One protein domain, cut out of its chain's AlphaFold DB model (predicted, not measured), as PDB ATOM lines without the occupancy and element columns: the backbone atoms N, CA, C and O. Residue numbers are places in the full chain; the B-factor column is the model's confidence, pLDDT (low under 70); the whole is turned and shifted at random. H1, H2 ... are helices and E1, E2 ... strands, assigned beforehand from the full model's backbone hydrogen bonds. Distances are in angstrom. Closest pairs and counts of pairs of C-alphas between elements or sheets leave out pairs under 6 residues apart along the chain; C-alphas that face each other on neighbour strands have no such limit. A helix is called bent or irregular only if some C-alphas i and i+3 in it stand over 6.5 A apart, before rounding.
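This is residues 225 to 411 of the 495 residues of an uncharacterized protein of Streptomyces sp. NRRL F-6491 (UniProt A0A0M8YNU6). The long helix H2 runs through the middle of a compact helical body, with the bent helix H1 along one side; H7 packs on H2, and H5 crosses H7. The short helices H3 and H6 pack near opposite ends of H2. The printed part has 187 residues with seven named helices and one named strand, in the order H1 H2 E1 H3 H4 H5 H6 H7, mostly helix. The radius of gyration of the C-alphas is 16.4 A and the spans are 51 by 37 by 31 A.

H1, residues 231 to 259, assigned as one helix by its hydrogen bonds, is bent, with C-alphas 246 and 249 6.7 A apart; its arms are H1a, 231 to 246, and H1b, 249 to 259, itself irregular, with C-alphas 253 and 256 6.7 A apart. With residues 276 to 287 alone, the hub H2, residues 265 to 289, touches H1a at a shallow tilt of 26 degrees, opposite ways; the closest C-alphas, Ile 244 and Ser 280, are 6.4 A apart. H7, residues 379 to 391, touches H2, closest at C-alphas Thr 382 and Ala 282, 6.1 A. H5, residues 331 to 344, touches H7 at a steep tilt of 58 degrees, closest at C-alphas Ala 338 and Ala 383, 5.2 A. Every O i to N i+4 pair is within hydrogen-bond range in H1a, H2, H5 and H7; H1b has 4 of 7.

H1a begins at C-alpha 231 (212.426, 258.217, 132.380). H2 measures 36.2 A. H3 is residues 314 to 319, H4 322 to 326, H6 350 to 357; E1, 305 to 307, pairs with no named strand. H7 ends at C-alpha 391 (224.514, 260.516, 168.252).

The printed part has no cut. The links H2 to E1 and H6 to H7 are long. Low-confidence residues include 361 to 377.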
ATOM      1  N   ARG A 225     215.892 251.026 132.980       60.72
ATOM      2  CA  ARG A 225     214.693 251.557 133.650       60.72
ATOM      3  C   ARG A 225     214.047 252.722 132.889       60.72
ATOM      4  O   ARG A 225     212.971 253.165 133.293       60.72
ATOM      5  N   ARG A 226     214.624 253.163 131.760       66.38
ATOM      6  CA  ARG A 226     213.991 254.092 130.808       66.38
ATOM      7  C   ARG A 226     212.921 253.365 129.991       66.38
ATOM      8  O   ARG A 226     213.075 253.102 128.805       66.38
ATOM      9  N   ALA A 227     211.822 253.019 130.648       67.50
ATOM     10  CA  ALA A 227     210.591 252.686 129.945       67.50
ATOM     11  C   ALA A 227     209.862 253.987 129.564       67.50
ATOM     12  O   ALA A 227     209.924 254.935 130.354       67.50
ATOM     13  N   PRO A 228     209.131 254.022 128.431       66.69
ATOM     14  CA  PRO A 228     208.285 255.155 128.073       66.69
ATOM     15  C   PRO A 228     207.402 255.601 129.247       66.69
ATOM     16  O   PRO A 228     206.636 254.801 129.793       66.69
ATOM     17  N   GLY A 229     207.541 256.859 129.666       70.50
ATOM     18  CA  GLY A 229     206.803 257.450 130.788       70.50
ATOM     19  C   GLY A 229     207.392 257.183 132.184       70.50
ATOM     20  O   GLY A 229     206.769 257.545 133.181       70.50
ATOM     21  N   LYS A 230     208.571 256.556 132.290       73.94
ATOM     22  CA  LYS A 230     209.302 256.298 133.552       73.94
ATOM     23  C   LYS A 230     210.729 256.850 133.556       73.94
ATOM     24  O   LYS A 230     211.499 256.568 134.470       73.94
ATOM     25  N   GLU A 231     211.089 257.653 132.565       79.94
ATOM     26  CA  GLU A 231     212.426 258.217 132.380       79.94
ATOM     27  C   GLU A 231     212.858 259.064 133.584       79.94
ATOM     28  O   GLU A 231     213.997 258.961 134.030       79.94
ATOM     29  N   HIS A 232     211.918 259.804 134.177       78.31
ATOM     30  CA  HIS A 232     212.117 260.589 135.397       78.31
ATOM     31  C   HIS A 232     212.644 259.774 136.586       78.31
ATOM     32  O   HIS A 232     213.388 260.304 137.406       78.31
ATOM     33  N   ILE A 233     212.296 258.486 136.673       79.38
ATOM     34  CA  ILE A 233     212.787 257.598 137.730       79.38
ATOM     35  C   ILE A 233     214.274 257.294 137.512       79.38
ATOM     36  O   ILE A 233     215.061 257.354 138.453       79.38
ATOM     37  N   ALA A 234     214.653 256.969 136.273       78.25
ATOM     38  CA  ALA A 234     216.031 256.641 135.917       78.25
ATOM     39  C   ALA A 234     216.950 257.868 136.020       78.25
ATOM     40  O   ALA A 234     218.031 257.779 136.599       78.25
ATOM     41  N   ASP A 235     216.504 259.017 135.501       80.31
ATOM     42  CA  ASP A 235     217.247 260.273 135.605       80.31
ATOM     43  C   ASP A 235     217.342 260.735 137.069       80.31
ATOM     44  O   ASP A 235     218.413 261.140 137.506       80.31
ATOM     45  N   GLY A 236     216.270 260.575 137.855       84.12
ATOM     46  CA  GLY A 236     216.280 260.906 139.278       84.12
ATOM     47  C   GLY A 236     217.317 260.119 140.084       84.12
ATOM     48  O   GLY A 236     217.989 260.691 140.938       84.12
ATOM     49  N   TRP A 237     217.499 258.824 139.807       81.81
ATOM     50  CA  TRP A 237     218.545 258.037 140.475       81.81
ATOM     51  C   TRP A 237     219.949 258.458 140.092       81.81
ATOM     52  O   TRP A 237     220.794 258.606 140.973       81.81
ATOM     53  N   ARG A 238     220.202 258.675 138.800       81.81
ATOM     54  CA  ARG A 238     221.513 259.145 138.350       81.81
ATOM     55  C   ARG A 238     221.877 260.452 139.050       81.81
ATOM     56  O   ARG A 238     222.968 260.578 139.602       81.81
ATOM     57  N   ASP A 239     220.944 261.401 139.056       86.94
ATOM     58  CA  ASP A 239     221.169 262.736 139.600       86.94
ATOM     59  C   ASP A 239     221.368 262.676 141.131       86.94
ATOM     60  O   ASP A 239     222.274 263.323 141.657       86.94
ATOM     61  N   ALA A 240     220.632 261.807 141.837       88.50
ATOM     62  CA  ALA A 240     220.805 261.577 143.271       88.50
ATOM     63  C   ALA A 240     222.165 260.946 143.629       88.50
ATOM     64  O   ALA A 240     222.842 261.426 144.541       88.50
ATOM     65  N   ALA A 241     222.601 259.907 142.908       87.62
ATOM     66  CA  ALA A 241     223.915 259.296 143.128       87.62
ATOM     67  C   ALA A 241     225.047 260.297 142.835       87.62
ATOM     68  O   ALA A 241     225.993 260.429 143.616       87.62
ATOM     69  N   ALA A 242     224.913 261.066 141.749       88.56
ATOM     70  CA  ALA A 242     225.859 262.113 141.393       88.56
ATOM     71  C   ALA A 242     225.925 263.223 142.454       88.56
ATOM     72  O   ALA A 242     227.017 263.699 142.759       88.56
ATOM     73  N   ALA A 243     224.795 263.624 143.044       92.31
ATOM     74  CA  ALA A 243     224.758 264.630 144.105       92.31
ATOM     75  C   ALA A 243     225.560 264.201 145.338       92.31
ATOM     76  O   ALA A 243     226.391 264.965 145.834       92.31
ATOM     77  N   ILE A 244     225.381 262.952 145.776       92.75
ATOM     78  CA  ILE A 244     226.127 262.388 146.905       92.75
ATOM     79  C   ILE A 244     227.625 262.349 146.576       92.75
ATOM     80  O   ILE A 244     228.437 262.858 147.348       92.75
ATOM     81  N   ASN A 245     227.996 261.832 145.397       91.75
ATOM     82  CA  ASN A 245     229.393 261.749 144.962       91.75
ATOM     83  C   ASN A 245     230.070 263.136 144.874       91.75
ATOM     84  O   ASN A 245     231.233 263.274 145.245       91.75
ATOM     85  N   ARG A 246     229.347 264.188 144.453       93.50
ATOM     86  CA  ARG A 246     229.859 265.576 144.440       93.50
ATOM     87  C   ARG A 246     230.019 266.176 145.838       93.50
ATOM     88  O   ARG A 246     230.921 266.985 146.046       93.50
ATOM     89  N   ALA A 247     229.154 265.816 146.784       93.81
ATOM     90  CA  ALA A 247     229.175 266.365 148.138       93.81
ATOM     91  C   ALA A 247     230.248 265.721 149.033       93.81
ATOM     92  O   ALA A 247     230.807 266.394 149.899       93.81
ATOM     93  N   VAL A 248     230.574 264.442 148.812       94.06
ATOM     94  CA  VAL A 248     231.546 263.670 149.612       94.06
ATOM     95  C   VAL A 248     232.894 264.385 149.810       94.06
ATOM     96  O   VAL A 248     233.335 264.470 150.958       94.06
ATOM     97  N   PRO A 249     233.566 264.929 148.770       93.81
ATOM     98  CA  PRO A 249     234.835 265.630 148.961       93.81
ATOM     99  C   PRO A 249     234.731 266.809 149.935       93.81
ATOM    100  O   PRO A 249     235.599 266.966 150.788       93.81
ATOM    101  N   ARG A 250     233.640 267.583 149.861       93.19
ATOM    102  CA  ARG A 250     233.390 268.731 150.749       93.19
ATOM    103  C   ARG A 250     233.035 268.297 152.164       93.19
ATOM    104  O   ARG A 250     233.498 268.912 153.119       93.19
ATOM    105  N   LEU A 251     232.270 267.211 152.318       93.06
ATOM    106  CA  LEU A 251     232.038 266.606 153.633       93.06
ATOM    107  C   LEU A 251     233.373 266.258 154.302       93.06
ATOM    108  O   LEU A 251     233.585 266.590 155.467       93.06
ATOM    109  N   ARG A 252     234.291 265.651 153.545       92.81
ATOM    110  CA  ARG A 252     235.609 265.243 154.036       92.81
ATOM    111  C   ARG A 252     236.517 266.423 154.381       92.81
ATOM    112  O   ARG A 252     237.194 266.363 155.401       92.81
ATOM    113  N   SER A 253     236.584 267.455 153.539       91.44
ATOM    114  CA  SER A 253     237.533 268.565 153.727       91.44
ATOM    115  C   SER A 253     237.008 269.670 154.640       91.44
ATOM    116  O   SER A 253     237.766 270.223 155.436       91.44
ATOM    117  N   ASP A 254     235.718 269.996 154.542       89.38
ATOM    118  CA  ASP A 254     235.183 271.251 155.080       89.38
ATOM    119  C   ASP A 254     234.295 271.043 156.306       89.38
ATOM    120  O   ASP A 254     234.169 271.970 157.115       89.38
ATOM    121  N   VAL A 255     233.675 269.862 156.422       91.62
ATOM    122  CA  VAL A 255     232.678 269.540 157.451       91.62
ATOM    123  C   VAL A 255     233.276 268.653 158.535       91.62
ATOM    124  O   VAL A 255     233.364 269.081 159.681       91.62
ATOM    125  N   VAL A 256     233.731 267.446 158.189       91.31
ATOM    126  CA  VAL A 256     234.238 266.434 159.134       91.31
ATOM    127  C   VAL A 256     235.310 266.981 160.089       91.31
ATOM    128  O   VAL A 256     235.135 266.814 161.299       91.31
ATOM    129  N   PRO A 257     236.351 267.708 159.624       89.50
ATOM    130  CA  PRO A 257     237.398 268.213 160.514       89.50
ATOM    131  C   PRO A 257     236.904 269.256 161.524       89.50
ATOM    132  O   PRO A 257     237.519 269.436 162.573       89.50
ATOM    133  N   LYS A 258     235.808 269.959 161.209       88.69
ATOM    134  CA  LYS A 258     235.202 270.980 162.079       88.69
ATOM    135  C   LYS A 258     234.129 270.395 162.987       88.69
ATOM    136  O   LYS A 258     233.968 270.868 164.106       88.69
ATOM    137  N   LEU A 259     233.406 269.389 162.497       87.19
ATOM    138  CA  LEU A 259     232.328 268.729 163.221       87.19
ATOM    139  C   LEU A 259     232.869 268.027 164.465       87.19
ATOM    140  O   LEU A 259     232.338 268.217 165.552       87.19
ATOM    141  N   LEU A 260     233.943 267.248 164.305       83.69
ATOM    142  CA  LEU A 260     234.618 266.549 165.395       83.69
ATOM    143  C   LEU A 260     236.139 266.697 165.230       83.69
ATOM    144  O   LEU A 260     236.788 265.836 164.633       83.69
ATOM    145  N   PRO A 261     236.731 267.791 165.741       83.94
ATOM    146  CA  PRO A 261     238.161 268.029 165.601       83.94
ATOM    147  C   PRO A 261     238.986 266.994 166.380       83.94
ATOM    148  O   PRO A 261     238.581 266.512 167.444       83.94
ATOM    149  N   GLY A 262     240.170 266.682 165.846       82.94
ATOM    150  CA  GLY A 262     241.144 265.779 166.471       82.94
ATOM    151  C   GLY A 262     240.940 264.288 166.189       82.94
ATOM    152  O   GLY A 262     241.654 263.479 166.771       82.94
ATOM    153  N   LEU A 263     239.998 263.917 165.317       83.75
ATOM    154  CA  LEU A 263     239.869 262.539 164.830       83.75
ATOM    155  C   LEU A 263     241.063 262.152 163.951       83.75
ATOM    156  O   LEU A 263     241.571 262.983 163.191       83.75
ATOM    157  N   ASP A 264     241.475 260.887 164.014       84.75
ATOM    158  CA  ASP A 264     242.464 260.349 163.084       84.75
ATOM    159  C   ASP A 264     241.885 260.186 161.664       84.75
ATOM    160  O   ASP A 264     240.687 260.353 161.419       84.75
ATOM    161  N   ASN A 265     242.743 259.873 160.692       84.62
ATOM    162  CA  ASN A 265     242.322 259.755 159.294       84.62
ATOM    163  C   ASN A 265     241.292 258.633 159.055       84.62
ATOM    164  O   ASN A 265     240.491 258.747 158.127       84.62
ATOM    165  N   GLY A 266     241.324 257.558 159.850       82.62
ATOM    166  CA  GLY A 266     240.399 256.431 159.733       82.62
ATOM    167  C   GLY A 266     239.004 256.804 160.228       82.62
ATOM    168  O   GLY A 266     238.029 256.648 159.491       82.62
ATOM    169  N   ASP A 267     238.924 257.401 161.415       84.94
ATOM    170  CA  ASP A 267     237.680 257.897 162.002       84.94
ATOM    171  C   ASP A 267     237.067 259.027 161.162       84.94
ATOM    172  O   ASP A 267     235.853 259.067 160.955       84.94
ATOM    173  N   GLN A 268     237.888 259.921 160.595       88.38
ATOM    174  CA  GLN A 268     237.403 260.939 159.655       88.38
ATOM    175  C   GLN A 268     236.797 260.316 158.390       88.38
ATOM    176  O   GLN A 268     235.766 260.789 157.897       88.38
ATOM    177  N   ALA A 269     237.404 259.256 157.849       89.06
ATOM    178  CA  ALA A 269     236.869 258.556 156.685       89.06
ATOM    179  C   ALA A 269     235.547 257.843 157.017       89.06
ATOM    180  O   ALA A 269     234.582 257.957 156.256       89.06
ATOM    181  N   ALA A 270     235.466 257.176 158.169       89.38
ATOM    182  CA  ALA A 270     234.248 256.513 158.629       89.38
ATOM    183  C   ALA A 270     233.101 257.505 158.894       89.38
ATOM    184  O   ALA A 270     231.958 257.271 158.485       89.38
ATOM    185  N   LEU A 271     233.410 258.657 159.499       90.44
ATOM    186  CA  LEU A 271     232.455 259.748 159.692       90.44
ATOM    187  C   LEU A 271     231.990 260.334 158.353       90.44
ATOM    188  O   LEU A 271     230.797 260.565 158.167       90.44
ATOM    189  N   THR A 272     232.902 260.509 157.393       92.56
ATOM    190  CA  THR A 272     232.555 260.958 156.034       92.56
ATOM    191  C   THR A 272     231.547 260.012 155.381       92.56
ATOM    192  O   THR A 272     230.543 260.468 154.836       92.56
ATOM    193  N   GLY A 273     231.768 258.697 155.454       92.25
ATOM    194  CA  GLY A 273     230.834 257.718 154.894       92.25
ATOM    195  C   GLY A 273     229.496 257.645 155.629       92.25
ATOM    196  O   GLY A 273     228.453 257.520 154.990       92.25
ATOM    197  N   THR A 274     229.502 257.819 156.952       91.81
ATOM    198  CA  THR A 274     228.276 257.927 157.763       91.81
ATOM    199  C   THR A 274     227.438 259.141 157.349       91.81
ATOM    200  O   THR A 274     226.227 259.034 157.155       91.81
ATOM    201  N   LEU A 275     228.082 260.293 157.139       93.25
ATOM    202  CA  LEU A 275     227.420 261.500 156.640       93.25
ATOM    203  C   LEU A 275     226.948 261.350 155.190       93.25
ATOM    204  O   LEU A 275     225.874 261.841 154.855       93.25
ATOM    205  N   ALA A 276     227.701 260.648 154.337       93.44
ATOM    206  CA  ALA A 276     227.284 260.346 152.968       93.44
ATOM    207  C   ALA A 276     226.023 259.467 152.937       93.44
ATOM    208  O   ALA A 276     225.120 259.723 152.139       93.44
ATOM    209  N   LEU A 277     225.921 258.485 153.844       91.56
ATOM    210  CA  LEU A 277     224.691 257.721 154.050       91.56
ATOM    211  C   LEU A 277     223.542 258.650 154.448       91.56
ATOM    212  O   LEU A 277     222.518 258.648 153.780       91.56
ATOM    213  N   GLY A 278     223.721 259.512 155.453       90.56
ATOM    214  CA  GLY A 278     222.694 260.487 155.836       90.56
ATOM    215  C   GLY A 278     222.251 261.398 154.691       90.56
ATOM    216  O   GLY A 278     221.054 261.561 154.449       90.56
ATOM    217  N   LEU A 279     223.199 261.933 153.921       92.56
ATOM    218  CA  LEU A 279     222.897 262.725 152.731       92.56
ATOM    219  C   LEU A 279     222.057 261.930 151.724       92.56
ATOM    220  O   LEU A 279     221.100 262.465 151.169       92.56
ATOM    221  N   SER A 280     222.363 260.647 151.522       91.06
ATOM    222  CA  SER A 280     221.567 259.787 150.650       91.06
ATOM    223  C   SER A 280     220.107 259.696 151.086       91.06
ATOM    224  O   SER A 280     219.221 259.710 150.229       91.06
ATOM    225  N   TYR A 281     219.837 259.598 152.389       88.75
ATOM    226  CA  TYR A 281     218.468 259.598 152.903       88.75
ATOM    227  C   TYR A 281     217.801 260.956 152.678       88.75
ATOM    228  O   TYR A 281     216.695 260.974 152.138       88.75
ATOM    229  N   ALA A 282     218.490 262.067 152.983       89.19
ATOM    230  CA  ALA A 282     218.009 263.436 152.739       89.19
ATOM    231  C   ALA A 282     217.551 263.638 151.290       89.19
ATOM    232  O   ALA A 282     216.426 264.080 151.044       89.19
ATOM    233  N   VAL A 283     218.393 263.235 150.340       90.44
ATOM    234  CA  VAL A 283     218.078 263.266 148.910       90.44
ATOM    235  C   VAL A 283     216.873 262.377 148.590       90.44
ATOM    236  O   VAL A 283     215.912 262.826 147.963       90.44
ATOM    237  N   GLY A 284     216.877 261.130 149.066       86.56
ATOM    238  CA  GLY A 284     215.790 260.183 148.832       86.56
ATOM    239  C   GLY A 284     214.432 260.671 149.346       86.56
ATOM    240  O   GLY A 284     213.420 260.510 148.660       86.56
ATOM    241  N   SER A 285     214.379 261.309 150.516       83.94
ATOM    242  CA  SER A 285     213.128 261.879 151.033       83.94
ATOM    243  C   SER A 285     212.565 262.941 150.119       83.94
ATOM    244  O   SER A 285     211.385 262.886 149.784       83.94
ATOM    245  N   ALA A 286     213.413 263.876 149.689       86.44
ATOM    246  CA  ALA A 286     213.005 264.947 148.797       86.44
ATOM    247  C   ALA A 286     212.491 264.390 147.459       86.44
ATOM    248  O   ALA A 286     211.479 264.865 146.946       86.44
ATOM    249  N   MET A 287     213.122 263.330 146.933       85.44
ATOM    250  CA  MET A 287     212.650 262.626 145.735       85.44
ATOM    251  C   MET A 287     211.256 262.010 145.920       85.44
ATOM    252  O   MET A 287     210.412 262.109 145.027       85.44
ATOM    253  N   ILE A 288     211.014 261.334 147.048       81.00
ATOM    254  CA  ILE A 288     209.723 260.694 147.344       81.00
ATOM    255  C   ILE A 288     208.629 261.740 147.529       81.00
ATOM    256  O   ILE A 288     207.561 261.594 146.939       81.00
ATOM    257  N   GLU A 289     208.909 262.790 148.296       81.12
ATOM    258  CA  GLU A 289     207.971 263.878 148.575       81.12
ATOM    259  C   GLU A 289     207.595 264.632 147.293       81.12
ATOM    260  O   GLU A 289     206.420 264.886 147.034       81.12
ATOM    261  N   ALA A 290     208.569 264.884 146.414       81.75
ATOM    262  CA  ALA A 290     208.316 265.460 145.095       81.75
ATOM    263  C   ALA A 290     207.525 264.528 144.157       81.75
ATOM    264  O   ALA A 290     207.021 264.978 143.130       81.75
ATOM    265  N   GLY A 291     207.407 263.237 144.484       79.38
ATOM    266  CA  GLY A 291     206.691 262.247 143.686       79.38
ATOM    267  C   GLY A 291     207.537 261.569 142.610       79.38
ATOM    268  O   GLY A 291     206.980 260.861 141.781       79.38
ATOM    269  N   VAL A 292     208.873 261.696 142.607       80.44
ATOM    270  CA  VAL A 292     209.757 261.125 141.559       80.44
ATOM    271  C   VAL A 292     209.551 259.618 141.359       80.44
ATOM    272  O   VAL A 292     209.793 259.094 140.280       80.44
ATOM    273  N   ARG A 293     209.077 258.897 142.378       73.69
ATOM    274  CA  ARG A 293     208.828 257.447 142.327       73.69
ATOM    275  C   ARG A 293     207.349 257.064 142.168       73.69
ATOM    276  O   ARG A 293     207.047 255.868 142.140       73.69
ATOM    277  N   GLY A 294     206.457 258.045 142.050       69.56
ATOM    278  CA  GLY A 294     205.006 257.879 142.009       69.56
ATOM    279  C   GLY A 294     204.346 257.746 143.393       69.56
ATOM    280  O   GLY A 294     205.030 257.626 144.411       69.56
ATOM    281  N   PRO A 295     203.001 257.724 143.441       64.19
ATOM    282  CA  PRO A 295     202.213 257.905 144.669       64.19
ATOM    283  C   PRO A 295     202.195 256.707 145.629       64.19
ATOM    284  O   PRO A 295     201.642 256.801 146.717       64.19
ATOM    285  N   THR A 296     202.765 255.564 145.244       61.72
ATOM    286  CA  THR A 296     202.809 254.346 146.077       61.72
ATOM    287  C   THR A 296     204.234 253.959 146.466       61.72
ATOM    288  O   THR A 296     204.494 252.820 146.858       61.72
ATOM    289  N   ALA A 297     205.196 254.859 146.271       66.25
ATOM    290  CA  ALA A 297     206.590 254.568 146.541       66.25
ATOM    291  C   ALA A 297     206.899 254.649 148.039       66.25
ATOM    292  O   ALA A 297     206.691 255.673 148.680       66.25
ATOM    293  N   SER A 298     207.447 253.565 148.582       65.12
ATOM    294  CA  SER A 298     207.941 253.490 149.960       65.12
ATOM    295  C   SER A 298     209.370 254.032 150.109       65.12
ATOM    296  O   SER A 298     210.179 253.903 149.187       65.12
ATOM    297  N   THR A 299     209.723 254.468 151.319       62.03
ATOM    298  CA  THR A 299     211.081 254.829 151.795       62.03
ATOM    299  C   THR A 299     212.205 253.920 151.320       62.03
ATOM    300  O   THR A 299     213.214 254.411 150.825       62.03
ATOM    301  N   LYS A 300     212.024 252.592 151.389       66.75
ATOM    302  CA  LYS A 300     213.038 251.608 150.955       66.75
ATOM    303  C   LYS A 300     213.491 251.756 149.495       66.75
ATOM    304  O   LYS A 300     214.480 251.169 149.076       66.75
ATOM    305  N   ASN A 301     212.740 252.494 148.682       69.31
ATOM    306  CA  ASN A 301     213.034 252.725 147.273       69.31
ATOM    307  C   ASN A 301     213.717 254.075 147.010       69.31
ATOM    308  O   ASN A 301     214.048 254.376 145.865       69.31
ATOM    309  N   ALA A 302     213.886 254.904 148.031       72.50
ATOM    310  CA  ALA A 302     214.307 256.289 147.878       72.50
ATOM    311  C   ALA A 302     215.828 256.470 147.822       72.50
ATOM    312  O   ALA A 302     216.293 257.506 147.365       72.50
ATOM    313  N   VAL A 303     216.592 255.469 148.261       82.56
ATOM    314  CA  VAL A 303     218.051 255.539 148.404       82.56
ATOM    315  C   VAL A 303     218.748 254.494 147.521       82.56
ATOM    316  O   VAL A 303     218.165 253.425 147.302       82.56
ATOM    317  N   PRO A 304     219.971 254.759 147.017       81.62
ATOM    318  CA  PRO A 304     220.776 253.763 146.314       81.62
ATOM    319  C   PRO A 304     221.232 252.629 147.230       81.62
ATOM    320  O   PRO A 304     221.211 251.470 146.817       81.62
ATOM    321  N   PHE A 305     221.578 252.966 148.475       86.62
ATOM    322  CA  PHE A 305     222.013 252.030 149.505       86.62
ATOM    323  C   PHE A 305     221.122 252.184 150.737       86.62
ATOM    324  O   PHE A 305     221.124 253.225 151.393       86.62
ATOM    325  N   LEU A 306     220.327 251.157 151.021       87.19
ATOM    326  CA  LEU A 306     219.419 251.115 152.161       87.19
ATOM    327  C   LEU A 306     220.104 250.409 153.328       87.19
ATOM    328  O   LEU A 306     220.446 249.238 153.211       87.19
ATOM    329  N   LEU A 307     220.256 251.071 154.471       88.25
ATOM    330  CA  LEU A 307     220.759 250.416 155.675       88.25
ATOM    331  C   LEU A 307     219.802 249.290 156.109       88.25
ATOM    332  O   LEU A 307     218.618 249.528 156.334       88.25
ATOM    333  N   LYS A 308     220.314 248.064 156.247       85.94
ATOM    334  CA  LYS A 308     219.540 246.875 156.660       85.94
ATOM    335  C   LYS A 308     219.527 246.673 158.180       85.94
ATOM    336  O   LYS A 308     219.076 245.637 158.657       85.94
ATOM    337  N   LEU A 309     219.994 247.661 158.944       84.44
ATOM    338  CA  LEU A 309     219.787 247.753 160.392       84.44
ATOM    339  C   LEU A 309     218.429 248.402 160.683       84.44
ATOM    340  O   LEU A 309     217.926 249.180 159.875       84.44
ATOM    341  N   ALA A 310     217.848 248.102 161.847       79.38
ATOM    342  CA  ALA A 310     216.510 248.582 162.209       79.38
ATOM    343  C   ALA A 310     216.413 250.116 162.187       79.38
ATOM    344  O   ALA A 310     215.444 250.668 161.664       79.38
ATOM    345  N   ASN A 311     217.452 250.779 162.702       82.44
ATOM    346  CA  ASN A 311     217.533 252.226 162.829       82.44
ATOM    347  C   ASN A 311     218.871 252.759 162.314       82.44
ATOM    348  O   ASN A 311     219.895 252.070 162.399       82.44
ATOM    349  N   LEU A 312     218.879 254.015 161.859       82.50
ATOM    350  CA  LEU A 312     220.106 254.679 161.408       82.50
ATOM    351  C   LEU A 312     221.173 254.754 162.500       82.50
ATOM    352  O   LEU A 312     222.337 254.533 162.186       82.50
ATOM    353  N   GLY A 313     220.807 254.934 163.773       83.12
ATOM    354  CA  GLY A 313     221.761 254.911 164.892       83.12
ATOM    355  C   GLY A 313     222.589 253.626 165.016       83.12
ATOM    356  O   GLY A 313     223.689 253.647 165.569       83.12
ATOM    357  N   GLY A 314     222.143 252.521 164.406       81.81
ATOM    358  CA  GLY A 314     222.943 251.306 164.281       81.81
ATOM    359  C   GLY A 314     224.255 251.509 163.510       81.81
ATOM    360  O   GLY A 314     225.242 250.841 163.827       81.81
ATOM    361  N   ILE A 315     224.312 252.461 162.564       84.62
ATOM    362  CA  ILE A 315     225.535 252.762 161.801       84.62
ATOM    363  C   ILE A 315     226.655 253.259 162.707       84.62
ATOM    364  O   ILE A 315     227.821 252.938 162.482       84.62
ATOM    365  N   ARG A 316     226.304 253.989 163.774       83.12
ATOM    366  CA  ARG A 316     227.275 254.528 164.718       83.12
ATOM    367  C   ARG A 316     228.085 253.403 165.347       83.12
ATOM    368  O   ARG A 316     229.300 253.507 165.458       83.12
ATOM    369  N   ARG A 317     227.444 252.280 165.683       77.88
ATOM    370  CA  ARG A 317     228.136 251.101 166.228       77.88
ATOM    371  C   ARG A 317     229.101 250.466 165.222       77.88
ATOM    372  O   ARG A 317     230.115 249.915 165.647       77.88
ATOM    373  N   ALA A 318     228.807 250.558 163.925       80.12
ATOM    374  CA  ALA A 318     229.652 250.024 162.858       80.12
ATOM    375  C   ALA A 318     230.830 250.946 162.491       80.12
ATOM    376  O   ALA A 318     231.899 250.459 162.137       80.12
ATOM    377  N   ALA A 319     230.655 252.265 162.587       74.00
ATOM    378  CA  ALA A 319     231.598 253.255 162.063       74.00
ATOM    379  C   ALA A 319     232.791 253.592 162.965       74.00
ATOM    380  O   ALA A 319     233.655 254.350 162.543       74.00
ATOM    381  N   THR A 320     232.834 253.119 164.210       67.00
ATOM    382  CA  THR A 320     233.548 253.851 165.267       67.00
ATOM    383  C   THR A 320     234.553 253.014 166.060       67.00
ATOM    384  O   THR A 320     234.236 251.911 166.515       67.00
ATOM    385  N   THR A 321     235.720 253.619 166.318       64.44
ATOM    386  CA  THR A 321     236.519 253.422 167.541       64.44
ATOM    387  C   THR A 321     235.741 253.926 168.769       64.44
ATOM    388  O   THR A 321     234.789 254.699 168.637       64.44
ATOM    389  N   ASP A 322     236.138 253.558 169.991       63.53
ATOM    390  CA  ASP A 322     235.453 254.047 171.204       63.53
ATOM    391  C   ASP A 322     235.457 255.592 171.312       63.53
ATOM    392  O   ASP A 322     234.465 256.187 171.733       63.53
ATOM    393  N   ALA A 323     236.486 256.268 170.784       65.38
ATOM    394  CA  ALA A 323     236.595 257.732 170.783       65.38
ATOM    395  C   ALA A 323     235.478 258.446 169.993       65.38
ATOM    396  O   ALA A 323     235.023 259.525 170.384       65.38
ATOM    397  N   LEU A 324     235.014 257.860 168.884       67.69
ATOM    398  CA  LEU A 324     233.911 258.410 168.091       67.69
ATOM    399  C   LEU A 324     232.536 258.031 168.686       67.69
ATOM    400  O   LEU A 324     231.553 258.744 168.468       67.69
ATOM    401  N   ARG A 325     232.449 256.962 169.495       70.44
ATOM    402  CA  ARG A 325     231.224 256.587 170.242       70.44
ATOM    403  C   ARG A 325     230.925 257.520 171.409       70.44
ATOM    404  O   ARG A 325     229.761 257.746 171.713       70.44
ATOM    405  N   GLU A 326     231.957 258.066 172.040       72.25
ATOM    406  CA  GLU A 326     231.812 258.914 173.228       72.25
ATOM    407  C   GLU A 326     231.488 260.382 172.897       72.25
ATOM    408  O   GLU A 326     230.968 261.116 173.737       72.25
ATOM    409  N   LYS A 327     231.760 260.834 171.667       77.50
ATOM    410  CA  LYS A 327     231.536 262.227 171.245       77.50
ATOM    411  C   LYS A 327     230.073 262.484 170.878       77.50
ATOM    412  O   LYS A 327     229.593 261.968 169.879       77.50
ATOM    413  N   VAL A 328     229.367 263.318 171.632       84.31
ATOM    414  CA  VAL A 328     228.010 263.771 171.272       84.31
ATOM    415  C   VAL A 328     228.094 265.071 170.470       84.31
ATOM    416  O   VAL A 328     228.822 265.989 170.841       84.31
ATOM    417  N   VAL A 329     227.344 265.153 169.373       87.62
ATOM    418  CA  VAL A 329     227.192 266.352 168.545       87.62
ATOM    419  C   VAL A 329     225.990 267.156 169.046       87.62
ATOM    420  O   VAL A 329     224.888 266.623 169.160       87.62
ATOM    421  N   GLY A 330     226.193 268.439 169.355       90.06
ATOM    422  CA  GLY A 330     225.131 269.329 169.835       90.06
ATOM    423  C   GLY A 330     224.024 269.560 168.800       90.06
ATOM    424  O   GLY A 330     224.279 269.588 167.597       90.06
ATOM    425  N   GLN A 331     222.787 269.756 169.266       90.00
ATOM    426  CA  GLN A 331     221.619 269.979 168.400       90.00
ATOM    427  C   GLN A 331     221.765 271.219 167.508       90.00
ATOM    428  O   GLN A 331     221.351 271.208 166.353       90.00
ATOM    429  N   ASP A 332     222.397 272.277 168.009       91.56
ATOM    430  CA  ASP A 332     222.726 273.477 167.242       91.56
ATOM    431  C   ASP A 332     223.672 273.163 166.075       91.56
ATOM    432  O   ASP A 332     223.456 273.620 164.954       91.56
ATOM    433  N   VAL A 333     224.688 272.330 166.302       91.94
ATOM    434  CA  VAL A 333     225.624 271.888 165.262       91.94
ATOM    435  C   VAL A 333     224.910 271.025 164.219       91.94
ATOM    436  O   VAL A 333     225.119 271.218 163.021       91.94
ATOM    437  N   LEU A 334     224.025 270.123 164.652       92.56
ATOM    438  CA  LEU A 334     223.216 269.292 163.753       92.56
ATOM    439  C   LEU A 334     222.282 270.134 162.874       92.56
ATOM    440  O   LEU A 334     222.169 269.868 161.679       92.56
ATOM    441  N   GLN A 335     221.660 271.175 163.433       92.56
ATOM    442  CA  GLN A 335     220.820 272.104 162.673       92.56
ATOM    443  C   GLN A 335     221.629 272.903 161.649       92.56
ATOM    444  O   GLN A 335     221.211 273.022 160.498       92.56
ATOM    445  N   HIS A 336     222.809 273.407 162.020       92.88
ATOM    446  CA  HIS A 336     223.691 274.091 161.071       92.88
ATOM    447  C   HIS A 336     224.173 273.158 159.958       92.88
ATOM    448  O   HIS A 336     224.202 273.559 158.795       92.88
ATOM    449  N   LEU A 337     224.512 271.910 160.289       93.31
ATOM    450  CA  LEU A 337     224.896 270.907 159.300       93.31
ATOM    451  C   LEU A 337     223.735 270.588 158.352       93.31
ATOM    452  O   LEU A 337     223.929 270.548 157.140       93.31
ATOM    453  N   ALA A 338     222.522 270.408 158.875       93.31
ATOM    454  CA  ALA A 338     221.335 270.205 158.055       93.31
ATOM    455  C   ALA A 338     221.074 271.405 157.131       93.31
ATOM    456  O   ALA A 338     220.859 271.218 155.937       93.31
ATOM    457  N   ALA A 339     221.152 272.633 157.648       93.44
ATOM    458  CA  ALA A 339     220.989 273.842 156.844       93.44
ATOM    459  C   ALA A 339     222.044 273.935 155.731       93.44
ATOM    460  O   ALA A 339     221.703 274.244 154.591       93.44
ATOM    461  N   TRP A 340     223.300 273.600 156.041       92.56
ATOM    462  CA  TRP A 340     224.384 273.534 155.062       92.56
ATOM    463  C   TRP A 340     224.123 272.483 153.976       92.56
ATOM    464  O   TRP A 340     224.309 272.764 152.798       92.56
ATOM    465  N   LEU A 341     223.637 271.286 154.331       93.00
ATOM    466  CA  LEU A 341     223.281 270.267 153.333       93.00
ATOM    467  C   LEU A 341     222.199 270.780 152.374       93.00
ATOM    468  O   LEU A 341     222.321 270.590 151.168       93.00
ATOM    469  N   HIS A 342     221.185 271.473 152.900       92.56
ATOM    470  CA  HIS A 342     220.106 272.056 152.095       92.56
ATOM    471  C   HIS A 342     220.547 273.249 151.240       92.56
ATOM    472  O   HIS A 342     219.970 273.467 150.177       92.56
ATOM    473  N   SER A 343     221.569 274.007 151.654       91.81
ATOM    474  CA  SER A 343     222.109 275.110 150.847       91.81
ATOM    475  C   SER A 343     223.083 274.633 149.770       91.81
ATOM    476  O   SER A 343     223.060 275.139 148.650       91.81
ATOM    477  N   GLU A 344     223.935 273.662 150.096       91.88
ATOM    478  CA  GLU A 344     225.026 273.222 149.223       91.88
ATOM    479  C   GLU A 344     224.661 272.044 148.319       91.88
ATOM    480  O   GLU A 344     225.341 271.811 147.317       91.88
ATOM    481  N   VAL A 345     223.615 271.289 148.664       94.38
ATOM    482  CA  VAL A 345     223.148 270.126 147.903       94.38
ATOM    483  C   VAL A 345     221.667 270.311 147.561       94.38
ATOM    484  O   VAL A 345     220.799 269.840 148.303       94.38
ATOM    485  N   PRO A 346     221.347 270.982 146.435       93.06
ATOM    486  CA  PRO A 346     219.970 271.275 146.032       93.06
ATOM    487  C   PRO A 346     219.058 270.044 145.971       93.06
ATOM    488  O   PRO A 346     217.861 270.150 146.221       93.06
ATOM    489  N   GLU A 347     219.620 268.868 145.682       93.06
ATOM    490  CA  GLU A 347     218.935 267.573 145.638       93.06
ATOM    491  C   GLU A 347     218.331 267.132 146.981       93.06
ATOM    492  O   GLU A 347     217.521 266.208 147.022       93.06
ATOM    493  N   THR A 348     218.683 267.782 148.089       91.94
ATOM    494  CA  THR A 348     218.027 267.567 149.391       91.94
ATOM    495  C   THR A 348     216.718 268.353 149.539       91.94
ATOM    496  O   THR A 348     215.960 268.117 150.480       91.94
ATOM    497  N   GLY A 349     216.411 269.251 148.596       89.44
ATOM    498  CA  GLY A 349     215.187 270.046 148.557       89.44
ATOM    499  C   GLY A 349     214.158 269.525 147.550       89.44
ATOM    500  O   GLY A 349     214.472 269.204 146.406       89.44
ATOM    501  N   VAL A 350     212.882 269.517 147.945       86.75
ATOM    502  CA  VAL A 350     211.746 269.091 147.097       86.75
ATOM    503  C   VAL A 350     211.671 269.887 145.787       86.75
ATOM    504  O   VAL A 350     211.383 269.327 144.729       86.75
ATOM    505  N   ALA A 351     211.986 271.185 145.837       88.19
ATOM    506  CA  ALA A 351     211.922 272.085 144.687       88.19
ATOM    507  C   ALA A 351     212.846 271.659 143.532       88.19
ATOM    508  O   ALA A 351     212.463 271.782 142.367       88.19
ATOM    509  N   HIS A 352     214.030 271.108 143.832       90.75
ATOM    510  CA  HIS A 352     214.940 270.585 142.808       90.75
ATOM    511  C   HIS A 352     214.251 269.491 141.978       90.75
ATOM    512  O   HIS A 352     214.205 269.547 140.747       90.75
ATOM    513  N   TRP A 353     213.646 268.523 142.666       88.44
ATOM    514  CA  TRP A 353     212.978 267.384 142.043       88.44
ATOM    515  C   TRP A 353     211.699 267.773 141.311       88.44
ATOM    516  O   TRP A 353     211.407 267.224 140.253       88.44
ATOM    517  N   GLN A 354     210.954 268.756 141.810       86.81
ATOM    518  CA  GLN A 354     209.815 269.314 141.078       86.81
ATOM    519  C   GLN A 354     210.254 269.961 139.755       86.81
ATOM    520  O   GLN A 354     209.591 269.772 138.735       86.81
ATOM    521  N   GLY A 355     211.405 270.641 139.738       86.75
ATOM    522  CA  GLY A 355     212.021 271.142 138.506       86.75
ATOM    523  C   GLY A 355     212.372 270.021 137.522       86.75
ATOM    524  O   GLY A 355     212.073 270.126 136.331       86.75
ATOM    525  N   LEU A 356     212.932 268.910 138.016       84.31
ATOM    526  CA  LEU A 356     213.174 267.703 137.215       84.31
ATOM    527  C   LEU A 356     211.870 267.171 136.598       84.31
ATOM    528  O   LEU A 356     211.822 266.866 135.404       84.31
ATOM    529  N   LEU A 357     210.819 267.072 137.416       82.44
ATOM    530  CA  LEU A 357     209.517 266.517 137.053       82.44
ATOM    531  C   LEU A 357     208.718 267.387 136.091       82.44
ATOM    532  O   LEU A 357     207.950 266.840 135.308       82.44
ATOM    533  N   ALA A 358     208.940 268.701 136.064       82.75
ATOM    534  CA  ALA A 358     208.320 269.588 135.078       82.75
ATOM    535  C   ALA A 358     208.641 269.181 133.623       82.75
ATOM    536  O   ALA A 358     207.894 269.510 132.705       82.75
ATOM    537  N   ARG A 359     209.718 268.411 133.408       81.00
ATOM    538  CA  ARG A 359     210.083 267.827 132.107       81.00
ATOM    539  C   ARG A 359     209.238 266.600 131.726       81.00
ATOM    540  O   ARG A 359     209.297 266.163 130.581       81.00
ATOM    541  N   TYR A 360     208.463 266.042 132.662       75.75
ATOM    542  CA  TYR A 360     207.681 264.811 132.509       75.75
ATOM    543  C   TYR A 360     206.222 265.047 132.966       75.75
ATOM    544  O   TYR A 360     205.890 264.841 134.133       75.75
ATOM    545  N   PRO A 361     205.316 265.463 132.061       56.25
ATOM    546  CA  PRO A 361     204.004 266.038 132.399       56.25
ATOM    547  C   PRO A 361     202.961 265.084 133.024       56.25
ATOM    548  O   PRO A 361     201.815 265.479 133.207       56.25
ATOM    549  N   ALA A 362     203.316 263.841 133.365       55.97
ATOM    550  CA  ALA A 362     202.377 262.815 133.834       55.97
ATOM    551  C   ALA A 362     202.522 262.431 135.320       55.97
ATOM    552  O   ALA A 362     202.018 261.380 135.717       55.97
ATOM    553  N   ASN A 363     203.211 263.225 136.148       56.81
ATOM    554  CA  ASN A 363     203.488 262.813 137.523       56.81
ATOM    555  C   ASN A 363     202.522 263.404 138.560       56.81
ATOM    556  O   ASN A 363     202.193 264.588 138.529       56.81
ATOM    557  N   THR A 364     202.090 262.565 139.500       60.72
ATOM    558  CA  THR A 364     201.267 262.954 140.652       60.72
ATOM    559  C   THR A 364     202.157 262.997 141.896       60.72
ATOM    560  O   THR A 364     202.879 262.025 142.137       60.72
ATOM    561  N   PRO A 365     202.129 264.084 142.693       60.59
ATOM    562  CA  PRO A 365     202.826 264.135 143.975       60.59
ATOM    563  C   PRO A 365     202.462 262.940 144.855       60.59
ATOM    564  O   PRO A 365     201.345 262.420 144.774       60.59
ATOM    565  N   ASN A 366     203.390 262.506 145.708       63.38
ATOM    566  CA  ASN A 366     203.104 261.421 146.634       63.38
ATOM    567  C   ASN A 366     202.213 261.934 147.782       63.38
ATOM    568  O   ASN A 366     202.666 262.777 148.557       63.38
ATOM    569  N   PRO A 367     200.969 261.438 147.935       57.44
ATOM    570  CA  PRO A 367     200.081 261.892 149.004       57.44
ATOM    571  C   PRO A 367     200.557 261.464 150.401       57.44
ATOM    572  O   PRO A 367     200.030 261.964 151.391       57.44
ATOM    573  N   ALA A 368     201.530 260.549 150.501       56.03
ATOM    574  CA  ALA A 368     202.015 260.003 151.767       56.03
ATOM    575  C   ALA A 368     202.939 260.946 152.569       56.03
ATOM    576  O   ALA A 368     203.308 260.602 153.688       56.03
ATOM    577  N   GLY A 369     203.291 262.126 152.040       59.12
ATOM    578  CA  GLY A 369     204.204 263.061 152.709       59.12
ATOM    579  C   GLY A 369     205.679 262.637 152.614       59.12
ATOM    580  O   GLY A 369     206.021 261.805 151.764       59.12
ATOM    581  N   PRO A 370     206.583 263.229 153.425       59.69
ATOM    582  CA  PRO A 370     207.994 262.866 153.408       59.69
ATOM    583  C   PRO A 370     208.166 261.387 153.745       59.69
ATOM    584  O   PRO A 370     207.378 260.791 154.477       59.69
ATOM    585  N   ALA A 371     209.231 260.793 153.215       56.97
ATOM    586  CA  ALA A 371     209.499 259.377 153.408       56.97
ATOM    587  C   ALA A 371     209.673 259.046 154.915       56.97
ATOM    588  O   ALA A 371     209.329 257.958 155.361       56.97
ATOM    589  N   TYR A 372     210.147 259.993 155.721       57.97
ATOM    590  CA  TYR A 372     210.422 259.817 157.146       57.97
ATOM    591  C   TYR A 372     210.242 261.134 157.924       57.97
ATOM    592  O   TYR A 372     210.171 262.200 157.311       57.97
ATOM    593  N   GLY A 373     210.211 261.057 159.262       51.72
ATOM    594  CA  GLY A 373     210.067 262.199 160.179       51.72
ATOM    595  C   GLY A 373     208.679 262.310 160.830       51.72
ATOM    596  O   GLY A 373     207.659 261.985 160.226       51.72
ATOM    597  N   HIS A 374     208.624 262.788 162.078       51.88
ATOM    598  CA  HIS A 374     207.380 262.996 162.837       51.88
ATOM    599  C   HIS A 374     206.811 264.409 162.616       51.88
ATOM    600  O   HIS A 374     206.780 265.232 163.528       51.88
ATOM    601  N   GLY A 375     206.389 264.719 161.387       55.94
ATOM    602  CA  GLY A 375     205.739 265.999 161.065       55.94
ATOM    603  C   GLY A 375     206.677 267.194 160.840       55.94
ATOM    604  O   GLY A 375     206.192 268.298 160.605       55.94
ATOM    605  N   ALA A 376     208.000 266.992 160.863       59.72
ATOM    606  CA  ALA A 376     208.988 267.974 160.409       59.72
ATOM    607  C   ALA A 376     209.291 267.797 158.908       59.72
ATOM    608  O   ALA A 376     209.353 266.671 158.417       59.72
ATOM    609  N   THR A 377     209.529 268.892 158.181       68.75
ATOM    610  CA  THR A 377     209.909 268.881 156.755       68.75
ATOM    611  C   THR A 377     211.255 269.577 156.532       68.75
ATOM    612  O   THR A 377     211.713 270.368 157.362       68.75
ATOM    613  N   GLY A 378     211.925 269.254 155.421       79.62
ATOM    614  CA  GLY A 378     213.183 269.894 155.019       79.62
ATOM    615  C   GLY A 378     214.305 269.774 156.060       79.62
ATOM    616  O   GLY A 378     214.608 268.681 156.542       79.62
ATOM    617  N   VAL A 379     214.913 270.911 156.411       88.81
ATOM    618  CA  VAL A 379     216.080 271.011 157.310       88.81
ATOM    619  C   VAL A 379     215.845 270.333 158.663       88.81
ATOM    620  O   VAL A 379     216.702 269.584 159.122       88.81
ATOM    621  N   GLY A 380     214.676 270.535 159.283       87.00
ATOM    622  CA  GLY A 380     214.390 269.981 160.612       87.00
ATOM    623  C   GLY A 380     214.380 268.449 160.631       87.00
ATOM    624  O   GLY A 380     214.909 267.836 161.556       87.00
ATOM    625  N   ASN A 381     213.851 267.829 159.573       84.56
ATOM    626  CA  ASN A 381     213.850 266.376 159.410       84.56
ATOM    627  C   ASN A 381     215.272 265.834 159.174       84.56
ATOM    628  O   ASN A 381     215.678 264.828 159.755       84.56
ATOM    629  N   THR A 382     216.068 266.543 158.367       88.94
ATOM    630  CA  THR A 382     217.484 266.212 158.162       88.94
ATOM    631  C   THR A 382     218.281 266.309 159.465       88.94
ATOM    632  O   THR A 382     219.102 265.435 159.721       88.94
ATOM    633  N   ALA A 383     218.019 267.300 160.321       90.38
ATOM    634  CA  ALA A 383     218.696 267.427 161.613       90.38
ATOM    635  C   ALA A 383     218.386 266.254 162.563       90.38
ATOM    636  O   ALA A 383     219.309 265.699 163.150       90.38
ATOM    637  N   GLN A 384     217.124 265.820 162.654       87.31
ATOM    638  CA  GLN A 384     216.728 264.645 163.454       87.31
ATOM    639  C   GLN A 384     217.373 263.349 162.940       87.31
ATOM    640  O   GLN A 384     217.852 262.522 163.711       87.31
ATOM    641  N   MET A 385     217.431 263.176 161.621       88.44
ATOM    642  CA  MET A 385     218.122 262.042 161.007       88.44
ATOM    643  C   MET A 385     219.629 262.060 161.313       88.44
ATOM    644  O   MET A 385     220.206 261.019 161.625       88.44
ATOM    645  N   LEU A 386     220.275 263.230 161.234       90.62
ATOM    646  CA  LEU A 386     221.688 263.390 161.588       90.62
ATOM    647  C   LEU A 386     221.940 263.108 163.072       90.62
ATOM    648  O   LEU A 386     222.964 262.512 163.390       90.62
ATOM    649  N   ASP A 387     221.009 263.471 163.955       90.31
ATOM    650  CA  ASP A 387     221.051 263.101 165.372       90.31
ATOM    651  C   ASP A 387     221.079 261.576 165.540       90.31
ATOM    652  O   ASP A 387     221.988 261.030 166.164       90.31
ATOM    653  N   SER A 388     220.179 260.863 164.856       88.56
ATOM    654  CA  SER A 388     220.174 259.395 164.868       88.56
ATOM    655  C   SER A 388     221.497 258.811 164.384       88.56
ATOM    656  O   SER A 388     222.093 257.980 165.065       88.56
ATOM    657  N   LEU A 389     222.011 259.286 163.249       88.81
ATOM    658  CA  LEU A 389     223.259 258.797 162.654       88.81
ATOM    659  C   LEU A 389     224.492 259.054 163.527       88.81
ATOM    660  O   LEU A 389     225.335 258.171 163.680       88.81
ATOM    661  N   LEU A 390     224.624 260.275 164.049       88.88
ATOM    662  CA  LEU A 390     225.850 260.760 164.683       88.88
ATOM    663  C   LEU A 390     225.844 260.559 166.190       88.88
ATOM    664  O   LEU A 390     226.882 260.230 166.761       88.88
ATOM    665  N   ASN A 391     224.683 260.715 166.821       87.81
ATOM    666  CA  ASN A 391     224.514 260.516 168.252       87.81
ATOM    667  C   ASN A 391     224.014 259.108 168.597       87.81
ATOM    668  O   ASN A 391     224.097 258.702 169.755       87.81
ATOM    669  N   GLY A 392     223.618 258.307 167.606       83.81
ATOM    670  CA  GLY A 392     223.171 256.934 167.831       83.81
ATOM    671  C   GLY A 392     221.798 256.866 168.495       83.81
ATOM    672  O   GLY A 392     221.466 255.832 169.070       83.81
ATOM    673  N   THR A 393     221.017 257.951 168.437       79.38
ATOM    674  CA  THR A 393     219.630 257.930 168.893       79.38
ATOM    675  C   THR A 393     218.863 256.969 167.981       79.38
ATOM    676  O   THR A 393     218.928 257.059 166.754       79.38
ATOM    677  N   GLU A 394     218.223 255.938 168.531       74.81
ATOM    678  CA  GLU A 394     217.576 254.882 167.731       74.81
ATOM    679  C   GLU A 394     216.179 255.300 167.245       74.81
ATOM    680  O   GLU A 394     215.247 254.504 167.225       74.81
ATOM    681  N   ASP A 395     216.050 256.558 166.828       74.19
ATOM    682  CA  ASP A 395     214.761 257.219 166.605       74.19
ATOM    683  C   ASP A 395     214.355 257.263 165.127       74.19
ATOM    684  O   ASP A 395     213.260 257.709 164.783       74.19
ATOM    685  N   PHE A 396     215.234 256.806 164.232       75.25
ATOM    686  CA  PHE A 396     214.998 256.823 162.794       75.25
ATOM    687  C   PHE A 396     214.882 255.401 162.228       75.25
ATOM    688  O   PHE A 396     215.908 254.811 161.859       75.25
ATOM    689  N   PRO A 397     213.658 254.852 162.124       75.38
ATOM    690  CA  PRO A 397     213.435 253.531 161.560       75.38
ATOM    691  C   PRO A 397     213.651 253.539 160.051       75.38
ATOM    692  O   PRO A 397     213.136 254.385 159.320       75.38
ATOM    693  N   VAL A 398     214.404 252.555 159.570       70.75
ATOM    694  CA  VAL A 398     214.752 252.428 158.147       70.75
ATOM    695  C   VAL A 398     213.926 251.342 157.460       70.75
ATOM    696  O   VAL A 398     213.596 251.440 156.275       70.75
ATOM    697  N   ILE A 399     213.569 250.309 158.217       72.19
ATOM    698  CA  ILE A 399     212.875 249.109 157.758       72.19
ATOM    699  C   ILE A 399     211.903 248.631 158.832       72.19
ATOM    700  O   ILE A 399     212.080 248.897 160.019       72.19
ATOM    701  N   ALA A 400     210.852 247.931 158.404       62.97
ATOM    702  CA  ALA A 400     209.842 247.416 159.319       62.97
ATOM    703  C   ALA A 400     210.450 246.426 160.342       62.97
ATOM    704  O   ALA A 400     211.369 245.675 159.984       62.97
ATOM    705  N   PRO A 401     209.917 246.375 161.580       56.06
ATOM    706  CA  PRO A 401     210.313 245.383 162.578       56.06
ATOM    707  C   PRO A 401     210.280 243.952 162.017       56.06
ATOM    708  O   PRO A 401     209.386 243.607 161.245       56.06
ATOM    709  N   GLY A 402     211.272 243.131 162.378       57.16
ATOM    710  CA  GLY A 402     211.404 241.741 161.910       57.16
ATOM    711  C   GLY A 402     212.048 241.559 160.528       57.16
ATOM    712  O   GLY A 402     212.337 240.434 160.143       57.16
ATOM    713  N   LYS A 403     212.318 242.642 159.782       66.94
ATOM    714  CA  LYS A 403     213.103 242.597 158.525       66.94
ATOM    715  C   LYS A 403     214.525 243.136 158.669       66.94
ATOM    716  O   LYS A 403     215.277 243.177 157.697       66.94
ATOM    717  N   ALA A 404     214.864 243.600 159.867       72.38
ATOM    718  CA  ALA A 404     216.157 244.168 160.178       72.38
ATOM    719  C   ALA A 404     217.177 243.111 160.551       72.38
ATOM    720  O   ALA A 404     216.877 242.175 161.286       72.38
ATOM    721  N   LEU A 405     218.408 243.322 160.101       77.69
ATOM    722  CA  LEU A 405     219.542 242.587 160.620       77.69
ATOM    723  C   LEU A 405     219.840 243.073 162.046       77.69
ATOM    724  O   LEU A 405     219.862 244.285 162.296       77.69
ATOM    725  N   PRO A 406     220.074 242.145 162.989       73.94
ATOM    726  CA  PRO A 406     220.182 242.476 164.407       73.94
ATOM    727  C   PRO A 406     221.498 243.184 164.763       73.94
ATOM    728  O   PRO A 406     221.596 243.810 165.818       73.94
ATOM    729  N   LYS A 407     222.528 243.082 163.914       81.06
ATOM    730  CA  LYS A 407     223.863 243.642 164.163       81.06
ATOM    731  C   LYS A 407     224.604 243.969 162.867       81.06
ATOM    732  O   LYS A 407     224.227 243.502 161.797       81.06
ATOM    733  N   ALA A 408     225.656 244.772 163.007       84.88
ATOM    734  CA  ALA A 408     226.659 244.993 161.972       84.88
ATOM    735  C   ALA A 408     227.435 243.702 161.669       84.88
ATOM    736  O   ALA A 408     227.547 242.826 162.533       84.88
ATOM    737  N   ASP A 409     227.989 243.620 160.467       85.44
ATOM    738  CA  ASP A 409     228.745 242.469 159.995       85.44
ATOM    739  C   ASP A 409     230.168 242.460 160.561       85.44
ATOM    740  O   ASP A 409     230.851 243.488 160.611       85.44
ATOM    741  N   GLU A 410     230.635 241.283 160.977       86.06
ATOM    742  CA  GLU A 410     232.024 241.127 161.397       86.06
ATOM    743  C   GLU A 410     232.955 241.163 160.168       86.06
ATOM    744  O   GLU A 410     232.727 240.429 159.203       86.06
ATOM    745  N   PRO A 411     234.010 241.994 160.181       84.12
ATOM    746  CA  PRO A 411     234.928 242.123 159.053       84.12
ATOM    747  C   PRO A 411     235.761 240.850 158.847       84.12
ATOM    748  O   PRO A 411     235.952 240.044 159.764       84.12
TER     749      PRO A 411